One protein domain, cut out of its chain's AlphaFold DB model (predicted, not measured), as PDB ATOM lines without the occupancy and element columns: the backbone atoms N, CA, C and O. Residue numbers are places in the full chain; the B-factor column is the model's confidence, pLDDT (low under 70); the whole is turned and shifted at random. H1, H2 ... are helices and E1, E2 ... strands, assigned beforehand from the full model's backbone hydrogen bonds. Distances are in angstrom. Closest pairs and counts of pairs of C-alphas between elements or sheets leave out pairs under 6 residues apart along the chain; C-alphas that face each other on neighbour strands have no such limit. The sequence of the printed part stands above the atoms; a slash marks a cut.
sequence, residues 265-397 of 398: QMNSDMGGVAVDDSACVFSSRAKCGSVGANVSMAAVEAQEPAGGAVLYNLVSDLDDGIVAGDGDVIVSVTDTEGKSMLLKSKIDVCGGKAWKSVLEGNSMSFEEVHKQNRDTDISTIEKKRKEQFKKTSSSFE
ATOM      1  N   GLN A 265      58.373  19.606  36.676       91.38
ATOM      2  CA  GLN A 265      58.025  19.392  35.274       91.38
ATOM      3  C   GLN A 265      57.418  17.999  35.109       91.38
ATOM      4  O   GLN A 265      58.061  17.003  35.444       91.38
ATOM      5  N   MET A 266      56.184  17.915  34.609       90.81
ATOM      6  CA  MET A 266      55.519  16.637  34.322       90.81
ATOM      7  C   MET A 266      54.804  16.700  32.973       90.81
ATOM      8  O   MET A 266      54.214  17.721  32.619       90.81
ATOM      9  N   ASN A 267      54.837  15.594  32.228       88.50
ATOM     10  CA  ASN A 267      54.070  15.396  30.990       88.50
ATOM     11  C   ASN A 267      54.258  16.493  29.924       88.50
ATOM     12  O   ASN A 267      53.366  16.715  29.114       88.50
ATOM     13  N   SER A 268      55.391  17.197  29.938       89.19
ATOM     14  CA  SER A 268      55.643  18.374  29.100       89.19
ATOM     15  C   SER A 268      56.787  18.129  28.119       89.19
ATOM     16  O   SER A 268      57.697  17.355  28.416       89.19
ATOM     17  N   ASP A 269      56.750  18.812  26.977       88.12
ATOM     18  CA  ASP A 269      57.808  18.810  25.963       88.12
ATOM     19  C   ASP A 269      58.341  20.235  25.764       88.12
ATOM     20  O   ASP A 269      57.736  21.071  25.093       88.12
ATOM     21  N   MET A 270      59.473  20.513  26.410       87.12
ATOM     22  CA  MET A 270      60.092  21.841  26.483       87.12
ATOM     23  C   MET A 270      61.485  21.847  25.833       87.12
ATOM     24  O   MET A 270      62.343  22.635  26.220       87.12
ATOM     25  N   GLY A 271      61.748  20.945  24.876       78.88
ATOM     26  CA  GLY A 271      63.102  20.627  24.395       78.88
ATOM     27  C   GLY A 271      63.929  21.797  23.836       78.88
ATOM     28  O   GLY A 271      65.157  21.726  23.851       78.88
ATOM     29  N   GLY A 272      63.289  22.878  23.378       82.06
ATOM     30  CA  GLY A 272      63.956  24.101  22.907       82.06
ATOM     31  C   GLY A 272      63.823  25.312  23.838       82.06
ATOM     32  O   GLY A 272      64.197  26.418  23.451       82.06
ATOM     33  N   VAL A 273      63.281  25.132  25.044       86.88
ATOM     34  CA  VAL A 273      62.938  26.213  25.978       86.88
ATOM     35  C   VAL A 273      63.816  26.145  27.221       86.88
ATOM     36  O   VAL A 273      63.951  25.094  27.844       86.88
ATOM     37  N   ALA A 274      64.384  27.279  27.631       88.12
ATOM     38  CA  ALA A 274      65.064  27.374  28.919       88.12
ATOM     39  C   ALA A 274      64.024  27.473  30.045       88.12
ATOM     40  O   ALA A 274      63.295  28.459  30.120       88.12
ATOM     41  N   VAL A 275      63.939  26.468  30.916       90.00
ATOM     42  CA  VAL A 275      63.006  26.466  32.052       90.00
ATOM     43  C   VAL A 275      63.789  26.673  33.338       90.00
ATOM     44  O   VAL A 275      64.702  25.905  33.626       90.00
ATOM     45  N   ASP A 276      63.443  27.711  34.096       90.56
ATOM     46  CA  ASP A 276      64.012  27.939  35.423       90.56
ATOM     47  C   ASP A 276      63.652  26.793  36.386       90.56
ATOM     48  O   ASP A 276      62.518  26.310  36.401       90.56
ATOM     49  N   ASP A 277      64.599  26.377  37.230       89.44
ATOM     50  CA  ASP A 277      64.420  25.246  38.146       89.44
ATOM     51  C   ASP A 277      63.282  25.461  39.161       89.44
ATOM     52  O   ASP A 277      62.757  24.490  39.712       89.44
ATOM     53  N   SER A 278      62.897  26.712  39.442       87.62
ATOM     54  CA  SER A 278      61.790  27.067  40.342       87.62
ATOM     55  C   SER A 278      60.410  27.079  39.678       87.62
ATOM     56  O   SER A 278      59.411  27.216  40.380       87.62
ATOM     57  N   ALA A 279      60.326  26.931  38.355       88.44
ATOM     58  CA  ALA A 279      59.058  26.937  37.636       88.44
ATOM     59  C   ALA A 279      58.362  25.570  37.668       88.44
ATOM     60  O   ALA A 279      59.007  24.530  37.526       88.44
ATOM     61  N   CYS A 280      57.033  25.581  37.770       89.69
ATOM     62  CA  CYS A 280      56.194  24.408  37.566       89.69
ATOM     63  C   CYS A 280      55.565  24.405  36.164       89.69
ATOM     64  O   CYS A 280      54.902  25.366  35.770       89.69
ATOM     65  N   VAL A 281      55.745  23.313  35.417       89.75
ATOM     66  CA  VAL A 281      55.266  23.139  34.039       89.75
ATOM     67  C   VAL A 281      54.613  21.768  33.864       89.75
ATOM     68  O   VAL A 281      55.256  20.727  34.020       89.75
ATOM     69  N   PHE A 282      53.329  21.760  33.510       89.88
ATOM     70  CA  PHE A 282      52.531  20.539  33.410       89.88
ATOM     71  C   PHE A 282      51.823  20.426  32.060       89.88
ATOM     72  O   PHE A 282      51.174  21.369  31.612       89.88
ATOM     73  N   SER A 283      51.917  19.268  31.408       87.25
ATOM     74  CA  SER A 283      51.218  18.977  30.141       87.25
ATOM     75  C   SER A 283      51.302  20.101  29.102       87.25
ATOM     76  O   SER A 283      50.298  20.456  28.492       87.25
ATOM     77  N   SER A 284      52.473  20.722  28.968       85.94
ATOM     78  CA  SER A 284      52.688  21.876  28.090       85.94
ATOM     79  C   SER A 284      53.743  21.566  27.033       85.94
ATOM     80  O   SER A 284      54.646  20.762  27.272       85.94
ATOM     81  N   ARG A 285      53.646  22.217  25.874       85.75
ATOM     82  CA  ARG A 285      54.623  22.122  24.790       85.75
ATOM     83  C   ARG A 285      54.989  23.507  24.288       85.75
ATOM     84  O   ARG A 285      54.121  24.345  24.031       85.75
ATOM     85  N   ALA A 286      56.282  23.728  24.110       82.94
ATOM     86  CA  ALA A 286      56.778  24.951  23.505       82.94
ATOM     87  C   ALA A 286      58.046  24.710  22.686       82.94
ATOM     88  O   ALA A 286      58.863  23.847  23.010       82.94
ATOM     89  N   LYS A 287      58.197  25.482  21.605       79.06
ATOM     90  CA  LYS A 287      59.264  25.283  20.616       79.06
ATOM     91  C   LYS A 287      60.570  25.975  21.005       79.06
ATOM     92  O   LYS A 287      61.634  25.383  20.857       79.06
ATOM     93  N   CYS A 288      60.502  27.226  21.454       74.62
ATOM     94  CA  CYS A 288      61.658  28.030  21.850       74.62
ATOM     95  C   CYS A 288      61.290  29.037  22.954       74.62
ATOM     96  O   CYS A 288      60.129  29.127  23.341       74.62
ATOM     97  N   GLY A 289      62.270  29.767  23.496       79.88
ATOM     98  CA  GLY A 289      62.039  30.821  24.493       79.88
ATOM     99  C   GLY A 289      62.532  30.480  25.896       79.88
ATOM    100  O   GLY A 289      63.448  29.667  26.067       79.88
ATOM    101  N   SER A 290      61.919  31.098  26.911       81.56
ATOM    102  CA  SER A 290      62.284  30.869  28.312       81.56
ATOM    103  C   SER A 290      61.115  30.998  29.288       81.56
ATOM    104  O   SER A 290      60.430  32.019  29.318       81.56
ATOM    105  N   VAL A 291      60.966  30.018  30.176       84.25
ATOM    106  CA  VAL A 291      60.063  30.075  31.328       84.25
ATOM    107  C   VAL A 291      60.844  30.592  32.536       84.25
ATOM    108  O   VAL A 291      61.810  29.965  32.970       84.25
ATOM    109  N   GLY A 292      60.436  31.753  33.051       80.94
ATOM    110  CA  GLY A 292      61.108  32.429  34.161       80.94
ATOM    111  C   GLY A 292      60.862  31.783  35.527       80.94
ATOM    112  O   GLY A 292      60.057  30.864  35.675       80.94
ATOM    113  N   ALA A 293      61.552  32.303  36.541       81.19
ATOM    114  CA  ALA A 293      61.422  31.840  37.917       81.19
ATOM    115  C   ALA A 293      59.992  31.998  38.460       81.19
ATOM    116  O   ALA A 293      59.299  32.971  38.159       81.19
ATOM    117  N   ASN A 294      59.579  31.058  39.316       79.69
ATOM    118  CA  ASN A 294      58.271  31.030  39.980       79.69
ATOM    119  C   ASN A 294      57.061  31.098  39.031       79.69
ATOM    120  O   ASN A 294      56.008  31.600  39.414       79.69
ATOM    121  N   VAL A 295      57.175  30.579  37.809       82.44
ATOM    122  CA  VAL A 295      56.035  30.416  36.896       82.44
ATOM    123  C   VAL A 295      55.247  29.159  37.249       82.44
ATOM    124  O   VAL A 295      55.825  28.170  37.695       82.44
ATOM    125  N   SER A 296      53.927  29.183  37.059       82.25
ATOM    126  CA  SER A 296      53.085  27.981  37.124       82.25
ATOM    127  C   SER A 296      52.266  27.868  35.841       82.25
ATOM    128  O   SER A 296      51.443  28.738  35.543       82.25
ATOM    129  N   MET A 297      52.541  26.825  35.056       81.19
ATOM    130  CA  MET A 297      52.012  26.644  33.708       81.19
ATOM    131  C   MET A 297      51.354  25.274  33.536       81.19
ATOM    132  O   MET A 297      51.974  24.260  33.859       81.19
ATOM    133  N   ALA A 298      50.136  25.218  32.975       76.69
ATOM    134  CA  ALA A 298      49.563  23.943  32.536       76.69
ATOM    135  C   ALA A 298      48.714  23.990  31.264       76.69
ATOM    136  O   ALA A 298      47.921  24.913  31.068       76.69
ATOM    137  N   ALA A 299      48.817  22.937  30.446       71.12
ATOM    138  CA  ALA A 299      48.136  22.837  29.151       71.12
ATOM    139  C   ALA A 299      48.353  24.085  28.284       71.12
ATOM    140  O   ALA A 299      47.399  24.714  27.814       71.12
ATOM    141  N   VAL A 300      49.623  24.461  28.125       73.81
ATOM    142  CA  VAL A 300      50.046  25.565  27.265       73.81
ATOM    143  C   VAL A 300      50.747  25.025  26.027       73.81
ATOM    144  O   VAL A 300      51.699  24.261  26.131       73.81
ATOM    145  N   GLU A 301      50.276  25.467  24.867       71.31
ATOM    146  CA  GLU A 301      50.853  25.219  23.549       71.31
ATOM    147  C   GLU A 301      51.167  26.576  22.922       71.31
ATOM    148  O   GLU A 301      50.260  27.318  22.523       71.31
ATOM    149  N   ALA A 302      52.448  26.933  22.884       70.38
ATOM    150  CA  ALA A 302      52.895  28.229  22.387       70.38
ATOM    151  C   ALA A 302      54.261  28.126  21.705       70.38
ATOM    152  O   ALA A 302      55.107  27.321  22.087       70.38
ATOM    153  N   GLN A 303      54.502  28.992  20.720       63.31
ATOM    154  CA  GLN A 303      55.806  29.084  20.064       63.31
ATOM    155  C   GLN A 303      56.901  29.562  21.032       63.31
ATOM    156  O   GLN A 303      57.972  28.956  21.079       63.31
ATOM    157  N   GLU A 304      56.594  30.585  21.836       66.06
ATOM    158  CA  GLU A 304      57.485  31.179  22.836       66.06
ATOM    159  C   GLU A 304      56.687  31.645  24.072       66.06
ATOM    160  O   GLU A 304      55.934  32.620  23.977       66.06
ATOM    161  N   PRO A 305      56.773  30.944  25.221       63.41
ATOM    162  CA  PRO A 305      56.284  31.454  26.498       63.41
ATOM    163  C   PRO A 305      57.338  32.376  27.129       63.41
ATOM    164  O   PRO A 305      58.521  32.035  27.142       63.41
ATOM    165  N   ALA A 306      56.922  33.516  27.689       55.31
ATOM    166  CA  ALA A 306      57.811  34.405  28.442       55.31
ATOM    167  C   ALA A 306      57.144  34.964  29.715       55.31
ATOM    168  O   ALA A 306      56.025  35.465  29.636       55.31
ATOM    169  N   GLY A 307      57.865  34.927  30.851       59.38
ATOM    170  CA  GLY A 307      57.634  35.743  32.064       59.38
ATOM    171  C   GLY A 307      56.897  35.116  33.267       59.38
ATOM    172  O   GLY A 307      56.312  34.041  33.163       59.38
ATOM    173  N   GLY A 308      56.974  35.798  34.426       57.81
ATOM    174  CA  GLY A 308      56.542  35.381  35.776       57.81
ATOM    175  C   GLY A 308      55.030  35.422  36.039       57.81
ATOM    176  O   GLY A 308      54.544  36.276  36.787       57.81
ATOM    177  N   ALA A 309      54.283  34.499  35.428       68.69
ATOM    178  CA  ALA A 309      52.819  34.468  35.448       68.69
ATOM    179  C   ALA A 309      52.226  33.086  35.798       68.69
ATOM    180  O   ALA A 309      52.909  32.060  35.795       68.69
ATOM    181  N   VAL A 310      50.916  33.065  36.077       69.88
ATOM    182  CA  VAL A 310      50.103  31.836  36.059       69.88
ATOM    183  C   VAL A 310      49.463  31.727  34.681       69.88
ATOM    184  O   VAL A 310      48.656  32.581  34.307       69.88
ATOM    185  N   LEU A 311      49.830  30.688  33.933       74.00
ATOM    186  CA  LEU A 311      49.414  30.476  32.546       74.00
ATOM    187  C   LEU A 311      48.689  29.136  32.426       74.00
ATOM    188  O   LEU A 311      49.239  28.092  32.768       74.00
ATOM    189  N   TYR A 312      47.457  29.135  31.925       69.62
ATOM    190  CA  TYR A 312      46.719  27.886  31.750       69.62
ATOM    191  C   TYR A 312      45.751  27.929  30.572       69.62
ATOM    192  O   TYR A 312      45.189  28.979  30.253       69.62
ATOM    193  N   ASN A 313      45.535  26.764  29.950       70.00
ATOM    194  CA  ASN A 313      44.672  26.596  28.773       70.00
ATOM    195  C   ASN A 313      45.001  27.583  27.644       70.00
ATOM    196  O   ASN A 313      44.103  28.197  27.063       70.00
ATOM    197  N   LEU A 314      46.281  27.773  27.342       73.25
ATOM    198  CA  LEU A 314      46.700  28.686  26.288       73.25
ATOM    199  C   LEU A 314      47.062  27.887  25.043       73.25
ATOM    200  O   LEU A 314      47.930  27.025  25.089       73.25
ATOM    201  N   VAL A 315      46.407  28.197  23.929       70.38
ATOM    202  CA  VAL A 315      46.813  27.736  22.600       70.38
ATOM    203  C   VAL A 315      47.080  28.986  21.778       70.38
ATOM    204  O   VAL A 315      46.157  29.771  21.555       70.38
ATOM    205  N   SER A 316      48.328  29.186  21.371       70.06
ATOM    206  CA  SER A 316      48.726  30.291  20.499       70.06
ATOM    207  C   SER A 316      49.395  29.749  19.244       70.06
ATOM    208  O   SER A 316      50.362  28.995  19.323       70.06
ATOM    209  N   ASP A 317      48.868  30.156  18.094       65.62
ATOM    210  CA  ASP A 317      49.473  30.010  16.771       65.62
ATOM    211  C   ASP A 317      50.148  31.312  16.301       65.62
ATOM    212  O   ASP A 317      50.500  31.437  15.131       65.62
ATOM    213  N   LEU A 318      50.318  32.291  17.200       66.44
ATOM    214  CA  LEU A 318      51.018  33.539  16.903       66.44
ATOM    215  C   LEU A 318      52.526  33.292  16.804       66.44
ATOM    216  O   LEU A 318      53.122  32.747  17.737       66.44
ATOM    217  N   ASP A 319      53.135  33.788  15.725       63.72
ATOM    218  CA  ASP A 319      54.581  33.690  15.480       63.72
ATOM    219  C   ASP A 319      55.415  34.318  16.616       63.72
ATOM    220  O   ASP A 319      56.476  33.797  16.964       63.72
ATOM    221  N   ASP A 320      54.902  35.391  17.231       62.75
ATOM    222  CA  ASP A 320      55.546  36.134  18.328       62.75
ATOM    223  C   ASP A 320      55.279  35.525  19.728       62.75
ATOM    224  O   ASP A 320      55.710  36.073  20.743       62.75
ATOM    225  N   GLY A 321      54.546  34.407  19.815       68.81
ATOM    226  CA  GLY A 321      54.297  33.690  21.069       68.81
ATOM    227  C   GLY A 321      53.342  34.382  22.055       68.81
ATOM    228  O   GLY A 321      52.472  35.173  21.681       68.81
ATOM    229  N   ILE A 322      53.449  34.018  23.340       73.44
ATOM    230  CA  ILE A 322      52.694  34.624  24.449       73.44
ATOM    231  C   ILE A 322      53.693  35.281  25.400       73.44
ATOM    232  O   ILE A 322      54.379  34.606  26.167       73.44
ATOM    233  N   VAL A 323      53.719  36.612  25.388       73.88
ATOM    234  CA  VAL A 323      54.534  37.407  26.311       73.88
ATOM    235  C   VAL A 323      53.688  37.809  27.519       73.88
ATOM    236  O   VAL A 323      52.703  38.540  27.371       73.88
ATOM    237  N   ALA A 324      54.074  37.337  28.704       73.75
ATOM    238  CA  ALA A 324      53.514  37.734  29.990       73.75
ATOM    239  C   ALA A 324      54.556  38.532  30.792       73.75
ATOM    240  O   ALA A 324      55.736  38.193  30.821       73.75
ATOM    241  N   GLY A 325      54.136  39.621  31.427       72.44
ATOM    242  CA  GLY A 325      54.940  40.324  32.424       72.44
ATOM    243  C   GLY A 325      54.767  39.730  33.822       72.44
ATOM    244  O   GLY A 325      53.868  38.926  34.073       72.44
ATOM    245  N   ASP A 326      55.607  40.168  34.758       74.31
ATOM    246  CA  ASP A 326      55.474  39.785  36.165       74.31
ATOM    247  C   ASP A 326      54.102  40.186  36.719       74.31
ATOM    248  O   ASP A 326      53.683  41.347  36.642       74.31
ATOM    249  N   GLY A 327      53.405  39.210  37.303       73.25
ATOM    250  CA  GLY A 327      52.082  39.415  37.889       73.25
ATOM    251  C   GLY A 327      50.941  39.515  36.875       73.25
ATOM    252  O   GLY A 327      49.804  39.772  37.286       73.25
ATOM    253  N   ASP A 328      51.204  39.293  35.584       77.31
ATOM    254  CA  ASP A 328      50.144  39.118  34.599       77.31
ATOM    255  C   ASP A 328      49.392  37.803  34.849       77.31
ATOM    256  O   ASP A 328      49.951  36.780  35.254       77.31
ATOM    257  N   VAL A 329      48.091  37.829  34.580       76.06
ATOM    258  CA  VAL A 329      47.246  36.636  34.509       76.06
ATOM    259  C   VAL A 329      46.581  36.633  33.146       76.06
ATOM    260  O   VAL A 329      45.821  37.548  32.822       76.06
ATOM    261  N   ILE A 330      46.891  35.619  32.339       78.25
ATOM    262  CA  ILE A 330      46.429  35.510  30.955       78.25
ATOM    263  C   ILE A 330      45.711  34.178  30.783       78.25
ATOM    264  O   ILE A 330      46.254  33.123  31.101       78.25
ATOM    265  N   VAL A 331      44.497  34.236  30.242       76.69
ATOM    266  CA  VAL A 331      43.707  33.055  29.887       76.69
ATOM    267  C   VAL A 331      43.202  33.178  28.455       76.69
ATOM    268  O   VAL A 331      42.900  34.277  27.987       76.69
ATOM    269  N   SER A 332      43.106  32.049  27.756       77.62
ATOM    270  CA  SER A 332      42.451  31.974  26.453       77.62
ATOM    271  C   SER A 332      41.008  31.520  26.640       77.62
ATOM    272  O   SER A 332      40.744  30.483  27.250       77.62
ATOM    273  N   VAL A 333      40.066  32.305  26.124       78.94
ATOM    274  CA  VAL A 333      38.647  31.950  26.081       78.94
ATOM    275  C   VAL A 333      38.310  31.529  24.658       78.94
ATOM    276  O   VAL A 333      38.536  32.285  23.717       78.94
ATOM    277  N   THR A 334      37.780  30.318  24.510       79.25
ATOM    278  CA  THR A 334      37.364  29.752  23.220       79.25
ATOM    279  C   THR A 334      35.850  29.859  23.098       79.25
ATOM    280  O   THR A 334      35.148  29.448  24.021       79.25
ATOM    281  N   ASP A 335      35.353  30.383  21.982       81.19
ATOM    282  CA  ASP A 335      33.919  30.417  21.688       81.19
ATOM    283  C   ASP A 335      33.420  29.113  21.031       81.19
ATOM    284  O   ASP A 335      34.163  28.150  20.818       81.19
ATOM    285  N   THR A 336      32.128  29.063  20.701       80.00
ATOM    286  CA  THR A 336      31.496  27.886  20.076       80.00
ATOM    287  C   THR A 336      31.942  27.629  18.636       80.00
ATOM    288  O   THR A 336      31.802  26.505  18.144       80.00
ATOM    289  N   GLU A 337      32.524  28.625  17.966       81.00
ATOM    290  CA  GLU A 337      33.117  28.480  16.634       81.00
ATOM    291  C   GLU A 337      34.561  27.955  16.712       81.00
ATOM    292  O   GLU A 337      35.130  27.534  15.702       81.00
ATOM    293  N   GLY A 338      35.138  27.896  17.918       75.81
ATOM    294  CA  GLY A 338      36.522  27.500  18.159       75.81
ATOM    295  C   GLY A 338      37.510  28.656  18.027       75.81
ATOM    296  O   GLY A 338      38.717  28.421  17.990       75.81
ATOM    297  N   LYS A 339      37.029  29.902  17.944       80.81
ATOM    298  CA  LYS A 339      37.892  31.078  17.938       80.81
ATOM    299  C   LYS A 339      38.319  31.382  19.368       80.81
ATOM    300  O   LYS A 339      37.503  31.434  20.285       80.81
ATOM    301  N   SER A 340      39.618  31.587  19.542       78.38
ATOM    302  CA  SER A 340      40.220  31.889  20.835       78.38
ATOM    303  C   SER A 340      40.498  33.388  20.972       78.38
ATOM    304  O   SER A 340      40.945  34.037  20.025       78.38
ATOM    305  N   MET A 341      40.233  33.943  22.153       80.19
ATOM    306  CA  MET A 341      40.573  35.315  22.528       80.19
ATOM    307  C   MET A 341      41.368  35.326  23.831       80.19
ATOM    308  O   MET A 341      41.026  34.624  24.781       80.19
ATOM    309  N   LEU A 342      42.419  36.142  23.891       80.75
ATOM    310  CA  LEU A 342      43.174  36.336  25.124       80.75
ATOM    311  C   LEU A 342      42.454  37.332  26.030       80.75
ATOM    312  O   LEU A 342      42.044  38.407  25.593       80.75
ATOM    313  N   LEU A 343      42.351  36.973  27.303       83.38
ATOM    314  CA  LEU A 343      41.838  37.815  28.367       83.38
ATOM    315  C   LEU A 343      42.944  38.007  29.404       83.38
ATOM    316  O   LEU A 343      43.458  37.042  29.969       83.38
ATOM    317  N   LYS A 344      43.320  39.264  29.627       85.19
ATOM    318  CA  LYS A 344      44.438  39.677  30.474       85.19
ATOM    319  C   LYS A 344      43.948  40.380  31.735       85.19
ATOM    320  O   LYS A 344      42.963  41.125  31.726       85.19
ATOM    321  N   SER A 345      44.654  40.154  32.833       84.81
ATOM    322  CA  SER A 345      44.506  40.871  34.096       84.81
ATOM    323  C   SER A 345      45.846  40.919  34.830       84.81
ATOM    324  O   SER A 345      46.841  40.399  34.333       84.81
ATOM    325  N   LYS A 346      45.862  41.525  36.019       82.75
ATOM    326  CA  LYS A 346      47.026  41.554  36.910       82.75
ATOM    327  C   LYS A 346      46.645  41.169  38.329       82.75
ATOM    328  O   LYS A 346      45.512  41.392  38.757       82.75
ATOM    329  N   ILE A 347      47.597  40.615  39.073       78.25
ATOM    330  CA  ILE A 347      47.399  40.145  40.454       78.25
ATOM    331  C   ILE A 347      46.931  41.230  41.435       78.25
ATOM    332  O   ILE A 347      46.283  40.921  42.437       78.25
ATOM    333  N   ASP A 348      47.248  42.495  41.167       81.94
ATOM    334  CA  ASP A 348      46.873  43.653  41.979       81.94
ATOM    335  C   ASP A 348      45.498  44.233  41.599       81.94
ATOM    336  O   ASP A 348      44.938  45.060  42.328       81.94
ATOM    337  N   VAL A 349      44.896  43.759  40.503       82.94
ATOM    338  CA  VAL A 349      43.573  44.193  40.058       82.94
ATOM    339  C   VAL A 349      42.483  43.515  40.884       82.94
ATOM    340  O   VAL A 349      42.284  42.299  40.877       82.94
ATOM    341  N   CYS A 350      41.682  44.333  41.569       80.06
ATOM    342  CA  CYS A 350      40.498  43.858  42.272       80.06
ATOM    343  C   CYS A 350      39.410  43.448  41.272       80.06
ATOM    344  O   CYS A 350      38.721  44.298  40.698       80.06
ATOM    345  N   GLY A 351      39.189  42.141  41.117       74.44
ATOM    346  CA  GLY A 351      38.195  41.648  40.167       74.44
ATOM    347  C   GLY A 351      36.757  42.094  40.453       74.44
ATOM    348  O   GLY A 351      35.978  42.311  39.529       74.44
ATOM    349  N   GLY A 352      36.428  42.346  41.724       74.19
ATOM    350  CA  GLY A 352      35.164  42.970  42.122       74.19
ATOM    351  C   GLY A 352      34.892  44.298  41.404       74.19
ATOM    352  O   GLY A 352      33.776  44.584  40.984       74.19
ATOM    353  N   LYS A 353      35.942  45.103  41.225       82.56
ATOM    354  CA  LYS A 353      35.863  46.435  40.618       82.56
ATOM    355  C   LYS A 353      36.053  46.394  39.103       82.56
ATOM    356  O   LYS A 353      35.433  47.178  38.396       82.56
ATOM    357  N   ALA A 354      36.888  45.478  38.613       86.12
ATOM    358  CA  ALA A 354      37.236  45.380  37.198       86.12
ATOM    359  C   ALA A 354      36.227  44.588  36.346       86.12
ATOM    360  O   ALA A 354      36.294  44.672  35.128       86.12
ATOM    361  N   TRP A 355      35.277  43.859  36.950       85.94
ATOM    362  CA  TRP A 355      34.331  42.973  36.243       85.94
ATOM    363  C   TRP A 355      33.653  43.604  35.016       85.94
ATOM    364  O   TRP A 355      33.541  42.964  33.973       85.94
ATOM    365  N   LYS A 356      33.218  44.863  35.142       90.31
ATOM    366  CA  LYS A 356      32.475  45.592  34.100       90.31
ATOM    367  C   LYS A 356      33.350  46.504  33.238       90.31
ATOM    368  O   LYS A 356      32.841  47.136  32.320       90.31
ATOM    369  N   SER A 357      34.635  46.613  33.557       91.19
ATOM    370  CA  SER A 357      35.558  47.515  32.873       91.19
ATOM    371  C   SER A 357      36.379  46.739  31.853       91.19
ATOM    372  O   SER A 357      36.840  45.632  32.129       91.19
ATOM    373  N   VAL A 358      36.601  47.334  30.684       93.06
ATOM    374  CA  VAL A 358      37.582  46.820  29.723       93.06
ATOM    375  C   VAL A 358      38.970  47.187  30.243       93.06
ATOM    376  O   VAL A 358      39.278  48.368  30.407       93.06
ATOM    377  N   LEU A 359      39.780  46.180  30.569       90.62
ATOM    378  CA  LEU A 359      41.168  46.384  30.988       90.62
ATOM    379  C   LEU A 359      42.081  46.571  29.773       90.62
ATOM    380  O   LEU A 359      41.766  46.128  28.668       90.62
ATOM    381  N   GLU A 360      43.229  47.208  29.992       87.56
ATOM    382  CA  GLU A 360      44.259  47.366  28.966       87.56
ATOM    383  C   GLU A 360      44.665  46.006  28.374       87.56
ATOM    384  O   GLU A 360      44.868  45.029  29.096       87.56
ATOM    385  N   GLY A 361      44.757  45.936  27.043       85.31
ATOM    386  CA  GLY A 361      45.077  44.707  26.315       85.31
ATOM    387  C   GLY A 361      43.887  43.778  26.046       85.31
ATOM    388  O   GLY A 361      44.056  42.828  25.285       85.31
ATOM    389  N   ASN A 362      42.698  44.062  26.592       89.25
ATOM    390  CA  ASN A 362      41.475  43.315  26.293       89.25
ATOM    391  C   ASN A 362      40.593  44.071  25.295       89.25
ATOM    392  O   ASN A 362      40.464  45.292  25.353       89.25
ATOM    393  N   SER A 363      39.923  43.334  24.410       89.94
ATOM    394  CA  SER A 363      38.889  43.883  23.522       89.94
ATOM    395  C   SER A 363      37.519  44.007  24.199       89.94
ATOM    396  O   SER A 363      36.639  44.681  23.670       89.94
ATOM    397  N   MET A 364      37.330  43.337  25.341       89.62
ATOM    398  CA  MET A 364      36.058  43.206  26.053       89.62
ATOM    399  C   MET A 364      36.279  43.149  27.569       89.62
ATOM    400  O   MET A 364      37.349  42.766  28.047       89.62
ATOM    401  N   SER A 365      35.253  43.506  28.335       90.44
ATOM    402  CA  SER A 365      35.208  43.293  29.782       90.44
ATOM    403  C   SER A 365      34.922  41.826  30.121       90.44
ATOM    404  O   SER A 365      34.361  41.075  29.318       90.44
ATOM    405  N   PHE A 366      35.250  41.420  31.351       86.19
ATOM    406  CA  PHE A 366      34.940  40.074  31.850       86.19
ATOM    407  C   PHE A 366      33.432  39.786  31.821       86.19
ATOM    408  O   PHE A 366      33.018  38.680  31.475       86.19
ATOM    409  N   GLU A 367      32.607  40.789  32.138       88.31
ATOM    410  CA  GLU A 367      31.150  40.663  32.098       88.31
ATOM    411  C   GLU A 367      30.625  40.391  30.686       88.31
ATOM    412  O   GLU A 367      29.721  39.572  30.517       88.31
ATOM    413  N   GLU A 368      31.160  41.070  29.671       89.50
ATOM    414  CA  GLU A 368      30.718  40.867  28.292       89.50
ATOM    415  C   GLU A 368      31.106  39.480  27.781       89.50
ATOM    416  O   GLU A 368      30.262  38.798  27.201       89.50
ATOM    417  N   VAL A 369      32.331  39.025  28.067       86.31
ATOM    418  CA  VAL A 369      32.782  37.665  27.728       86.31
ATOM    419  C   VAL A 369      31.916  36.613  28.421       86.31
ATOM    420  O   VAL A 369      31.471  35.661  27.780       86.31
ATOM    421  N   HIS A 370      31.614  36.790  29.712       83.62
ATOM    422  CA  HIS A 370      30.707  35.897  30.432       83.62
ATOM    423  C   HIS A 370      29.315  35.881  29.787       83.62
ATOM    424  O   HIS A 370      28.797  34.810  29.492       83.62
ATOM    425  N   LYS A 371      28.723  37.047  29.493       86.06
ATOM    426  CA  LYS A 371      27.393  37.131  28.863       86.06
ATOM    427  C   LYS A 371      27.337  36.456  27.492       86.06
ATOM    428  O   LYS A 371      26.308  35.871  27.175       86.06
ATOM    429  N   GLN A 372      28.406  36.528  26.700       84.12
ATOM    430  CA  GLN A 372      28.475  35.861  25.396       84.12
ATOM    431  C   GLN A 372      28.511  34.334  25.510       84.12
ATOM    432  O   GLN A 372      27.942  33.651  24.664       84.12
ATOM    433  N   ASN A 373      29.144  33.806  26.559       77.44
ATOM    434  CA  ASN A 373      29.327  32.366  26.742       77.44
ATOM    435  C   ASN A 373      28.316  31.734  27.713       77.44
ATOM    436  O   ASN A 373      28.272  30.514  27.838       77.44
ATOM    437  N   ARG A 374      27.482  32.524  28.403       80.31
ATOM    438  CA  ARG A 374      26.679  32.026  29.535       80.31
ATOM    439  C   ARG A 374      25.683  30.906  29.194       80.31
ATOM    440  O   ARG A 374      25.303  30.140  30.067       80.31
ATOM    441  N   ASP A 375      25.227  30.874  27.943       81.75
ATOM    442  CA  ASP A 375      24.193  29.955  27.454       81.75
ATOM    443  C   ASP A 375      24.790  28.898  26.501       81.75
ATOM    444  O   ASP A 375      24.061  28.192  25.803       81.75
ATOM    445  N   THR A 376      26.124  28.814  26.414       82.00
ATOM    446  CA  THR A 376      26.809  27.903  25.488       82.00
ATOM    447  C   THR A 376      27.062  26.528  26.096       82.00
ATOM    448  O   THR A 376      27.305  26.382  27.289       82.00
ATOM    449  N   ASP A 377      27.026  25.496  25.251       82.31
ATOM    450  CA  ASP A 377      27.374  24.137  25.656       82.31
ATOM    451  C   ASP A 377      28.897  23.996  25.786       82.31
ATOM    452  O   ASP A 377      29.632  23.922  24.793       82.31
ATOM    453  N   ILE A 378      29.365  23.921  27.032       77.81
ATOM    454  CA  ILE A 378      30.783  23.785  27.363       77.81
ATOM    455  C   ILE A 378      31.426  22.543  26.731       77.81
ATOM    456  O   ILE A 378      32.603  22.578  26.379       77.81
ATOM    457  N   SER A 379      30.670  21.463  26.507       81.00
ATOM    458  CA  SER A 379      31.204  20.249  25.877       81.00
ATOM    459  C   SER A 379      31.600  20.492  24.416       81.00
ATOM    460  O   SER A 379      32.607  19.959  23.939       81.00
ATOM    461  N   THR A 380      30.864  21.366  23.723       83.50
ATOM    462  CA  THR A 380      31.186  21.798  22.360       83.50
ATOM    463  C   THR A 380      32.458  22.643  22.348       83.50
ATOM    464  O   THR A 380      33.348  22.396  21.529       83.50
ATOM    465  N   ILE A 381      32.583  23.584  23.288       82.50
ATOM    466  CA  ILE A 381      33.770  24.440  23.428       82.50
ATOM    467  C   ILE A 381      35.016  23.604  23.750       82.50
ATOM    468  O   ILE A 381      36.040  23.750  23.080       82.50
ATOM    469  N   GLU A 382      34.947  22.687  24.719       79.56
ATOM    470  CA  GLU A 382      36.084  21.825  25.071       79.56
ATOM    471  C   GLU A 382      36.502  20.936  23.893       79.56
ATOM    472  O   GLU A 382      37.695  20.783  23.631       79.56
ATOM    473  N   LYS A 383      35.546  20.395  23.122       84.12
ATOM    474  CA  LYS A 383      35.863  19.627  21.910       84.12
ATOM    475  C   LYS A 383      36.630  20.476  20.894       84.12
ATOM    476  O   LYS A 383      37.668  20.036  20.400       84.12
ATOM    477  N   LYS A 384      36.152  21.691  20.608       84.50
ATOM    478  CA  LYS A 384      36.818  22.628  19.689       84.50
ATOM    479  C   LYS A 384      38.214  23.000  20.166       84.50
ATOM    480  O   LYS A 384      39.157  22.977  19.378       84.50
ATOM    481  N   ARG A 385      38.370  23.253  21.463       79.69
ATOM    482  CA  ARG A 385      39.675  23.541  22.058       79.69
ATOM    483  C   ARG A 385      40.638  22.364  21.913       79.69
ATOM    484  O   ARG A 385      41.778  22.577  21.524       79.69
ATOM    485  N   LYS A 386      40.191  21.127  22.154       79.19
ATOM    486  CA  LYS A 386      41.015  19.916  21.961       79.19
ATOM    487  C   LYS A 386      41.429  19.724  20.501       79.19
ATOM    488  O   LYS A 386      42.562  19.329  20.236       79.19
ATOM    489  N   GLU A 387      40.534  20.004  19.552       84.00
ATOM    490  CA  GLU A 387      40.853  20.006  18.116       84.00
ATOM    491  C   GLU A 387      41.936  21.050  17.791       84.00
ATOM    492  O   GLU A 387      42.905  20.727  17.103       84.00
ATOM    493  N   GLN A 388      41.816  22.269  18.333       78.94
ATOM    494  CA  GLN A 388      42.804  23.336  18.144       78.94
ATOM    495  C   GLN A 388      44.153  22.978  18.782       78.94
ATOM    496  O   GLN A 388      45.174  23.085  18.113       78.94
ATOM    497  N   PHE A 389      44.150  22.474  20.019       76.81
ATOM    498  CA  PHE A 389      45.340  22.006  20.732       76.81
ATOM    499  C   PHE A 389      46.104  20.977  19.893       76.81
ATOM    500  O   PHE A 389      47.254  21.202  19.541       76.81
ATOM    501  N   LYS A 390      45.432  19.907  19.442       78.44
ATOM    502  CA  LYS A 390      46.049  18.875  18.589       78.44
ATOM    503  C   LYS A 390      46.622  19.441  17.290       78.44
ATOM    504  O   LYS A 390      47.697  19.015  16.865       78.44
ATOM    505  N   LYS A 391      45.909  20.373  16.648       80.56
ATOM    506  CA  LYS A 391      46.358  21.014  15.406       80.56
ATOM    507  C   LYS A 391      47.637  21.819  15.642       80.56
ATOM    508  O   LYS A 391      48.594  21.646  14.893       80.56
ATOM    509  N   THR A 392      47.660  22.656  16.677       74.25
ATOM    510  CA  THR A 392      48.816  23.490  17.020       74.25
ATOM    511  C   THR A 392      50.005  22.621  17.435       74.25
ATOM    512  O   THR A 392      51.080  22.757  16.857       74.25
ATOM    513  N   SER A 393      49.801  21.618  18.296       69.75
ATOM    514  CA  SER A 393      50.850  20.665  18.687       69.75
ATOM    515  C   SER A 393      51.472  19.920  17.501       69.75
ATOM    516  O   SER A 393      52.668  19.637  17.528       69.75
ATOM    517  N   SER A 394      50.680  19.598  16.468       72.69
ATOM    518  CA  SER A 394      51.171  18.941  15.243       72.69
ATOM    519  C   SER A 394      51.906  19.911  14.311       72.69
ATOM    520  O   SER A 394      52.781  19.501  13.562       72.69
ATOM    521  N   SER A 395      51.591  21.210  14.354       68.25
ATOM    522  CA  SER A 395      52.335  22.222  13.584       68.25
ATOM    523  C   SER A 395      53.747  22.467  14.127       68.25
ATOM    524  O   SER A 395      54.593  23.021  13.427       68.25
ATOM    525  N   PHE A 396      54.009  22.015  15.356       62.12
ATOM    526  CA  PHE A 396      55.307  22.076  16.010       62.12
ATOM    527  C   PHE A 396      56.182  20.836  15.776       62.12
ATOM    528  O   PHE A 396      57.125  20.678  16.537       62.12
ATOM    529  N   GLU A 397      55.893  19.964  14.792       53.22
ATOM    530  CA  GLU A 397      56.724  18.780  14.486       53.22
ATOM    531  C   GLU A 397      58.235  19.111  14.554       53.22
ATOM    532  O   GLU A 397      58.748  19.906  13.760       53.22
TER     533      GLU A 397
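What this domain is: This is residues 265 to 397 of the 398 residues of an uncharacterized protein of Thalassiosira oceanica (UniProt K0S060). Residues 265 to 334 wind in stacked turns as a small solenoid: parallel strands E2, E4, E5 and E6 form one wall of the stack, and the short strands E1 and E3 pair on another side. E7 folds back on E6 as a hairpin that widens the wall, H2 sits past this hairpin, and the long helix H3 runs like a bar across the ends of E4, E5 and E6. The printed part has 133 residues, with E1 to E7 followed by H1 to H3. The larger sheet is mixed, in the order E2 E4 E5 E6 E7, and the class is mixed, with under half of the residues in named elements. The whole is compact, with a radius of gyration of the C-alphas of 15.0 A and spans of 40 by 33 by 24 A.

How they stand to each other: The larger sheet, twisted, holds E2 (residues 280 to 282), E4 (296 to 302), E5 (310 to 315), E6 (328 to 334) and E7 (340 to 346). E2 and E4 are parallel, with N 282 and O 297 2.9 A apart. E4 and E5 are parallel, with N 301 and O 314 2.8 A apart. E5 and E6 are parallel with no N and O pair within hydrogen-bond range; C-alphas 314 and 332 face each other at 5.4 A. E6 and E7, a hairpin, are antiparallel, with N 333 and O 341 2.8 A apart. E1 (273 to 275) and E3 (289 to 291) form a parallel sheet, with N 291 and O 274 2.8 A apart. Residues 285 to 286 also pair with 301 to 302 of E4, and residues 305 to 306 with 322 to 323. H3 (378 to 395) is on the larger sheet at a height of 9.1 A, over E4, E5 and E6, and only just across the strands, at 60.5 degrees to E4 on the local plane. Its closest C-alphas to E5 are Phe 389 and Val 315, 6.2 A apart. H2 (366 to 373) is on the sheet at a height of 9.9 A, only just over E6, and runs along it at 8 degrees on the local plane. With H2 and H3 on one face, the sheet makes two layers. H1 (351 to 354), not on the sheet, is close to H2 but not clearly touching: the C-alphas of Ala 354 and Phe 366 are 7.9 A apart. In H2 and H3 every O i to N i+4 pair is within hydrogen-bond range; H1 is too short for one.

Where its parts are: E1 begins at C-alpha 273 (62.938, 26.213, 25.978). E4 is 14.7 A long, E5 14.4 A, E6 19.5 A and E7 20.0 A. H2 is 10.8 A long. H3, 25.6 A long, ends at C-alpha 395 (52.335, 22.222, 13.584).

The domain as a whole: The C-alphas farthest apart, of Lys 353 and Glu 397, are 43.4 A apart. The printed part has no cut, and the links E5 to E6 and H1 to H2 are long. The mean pLDDT of the printed part is 79.4; 18 residues are under 70, among them 303 to 310 and 317 to 321.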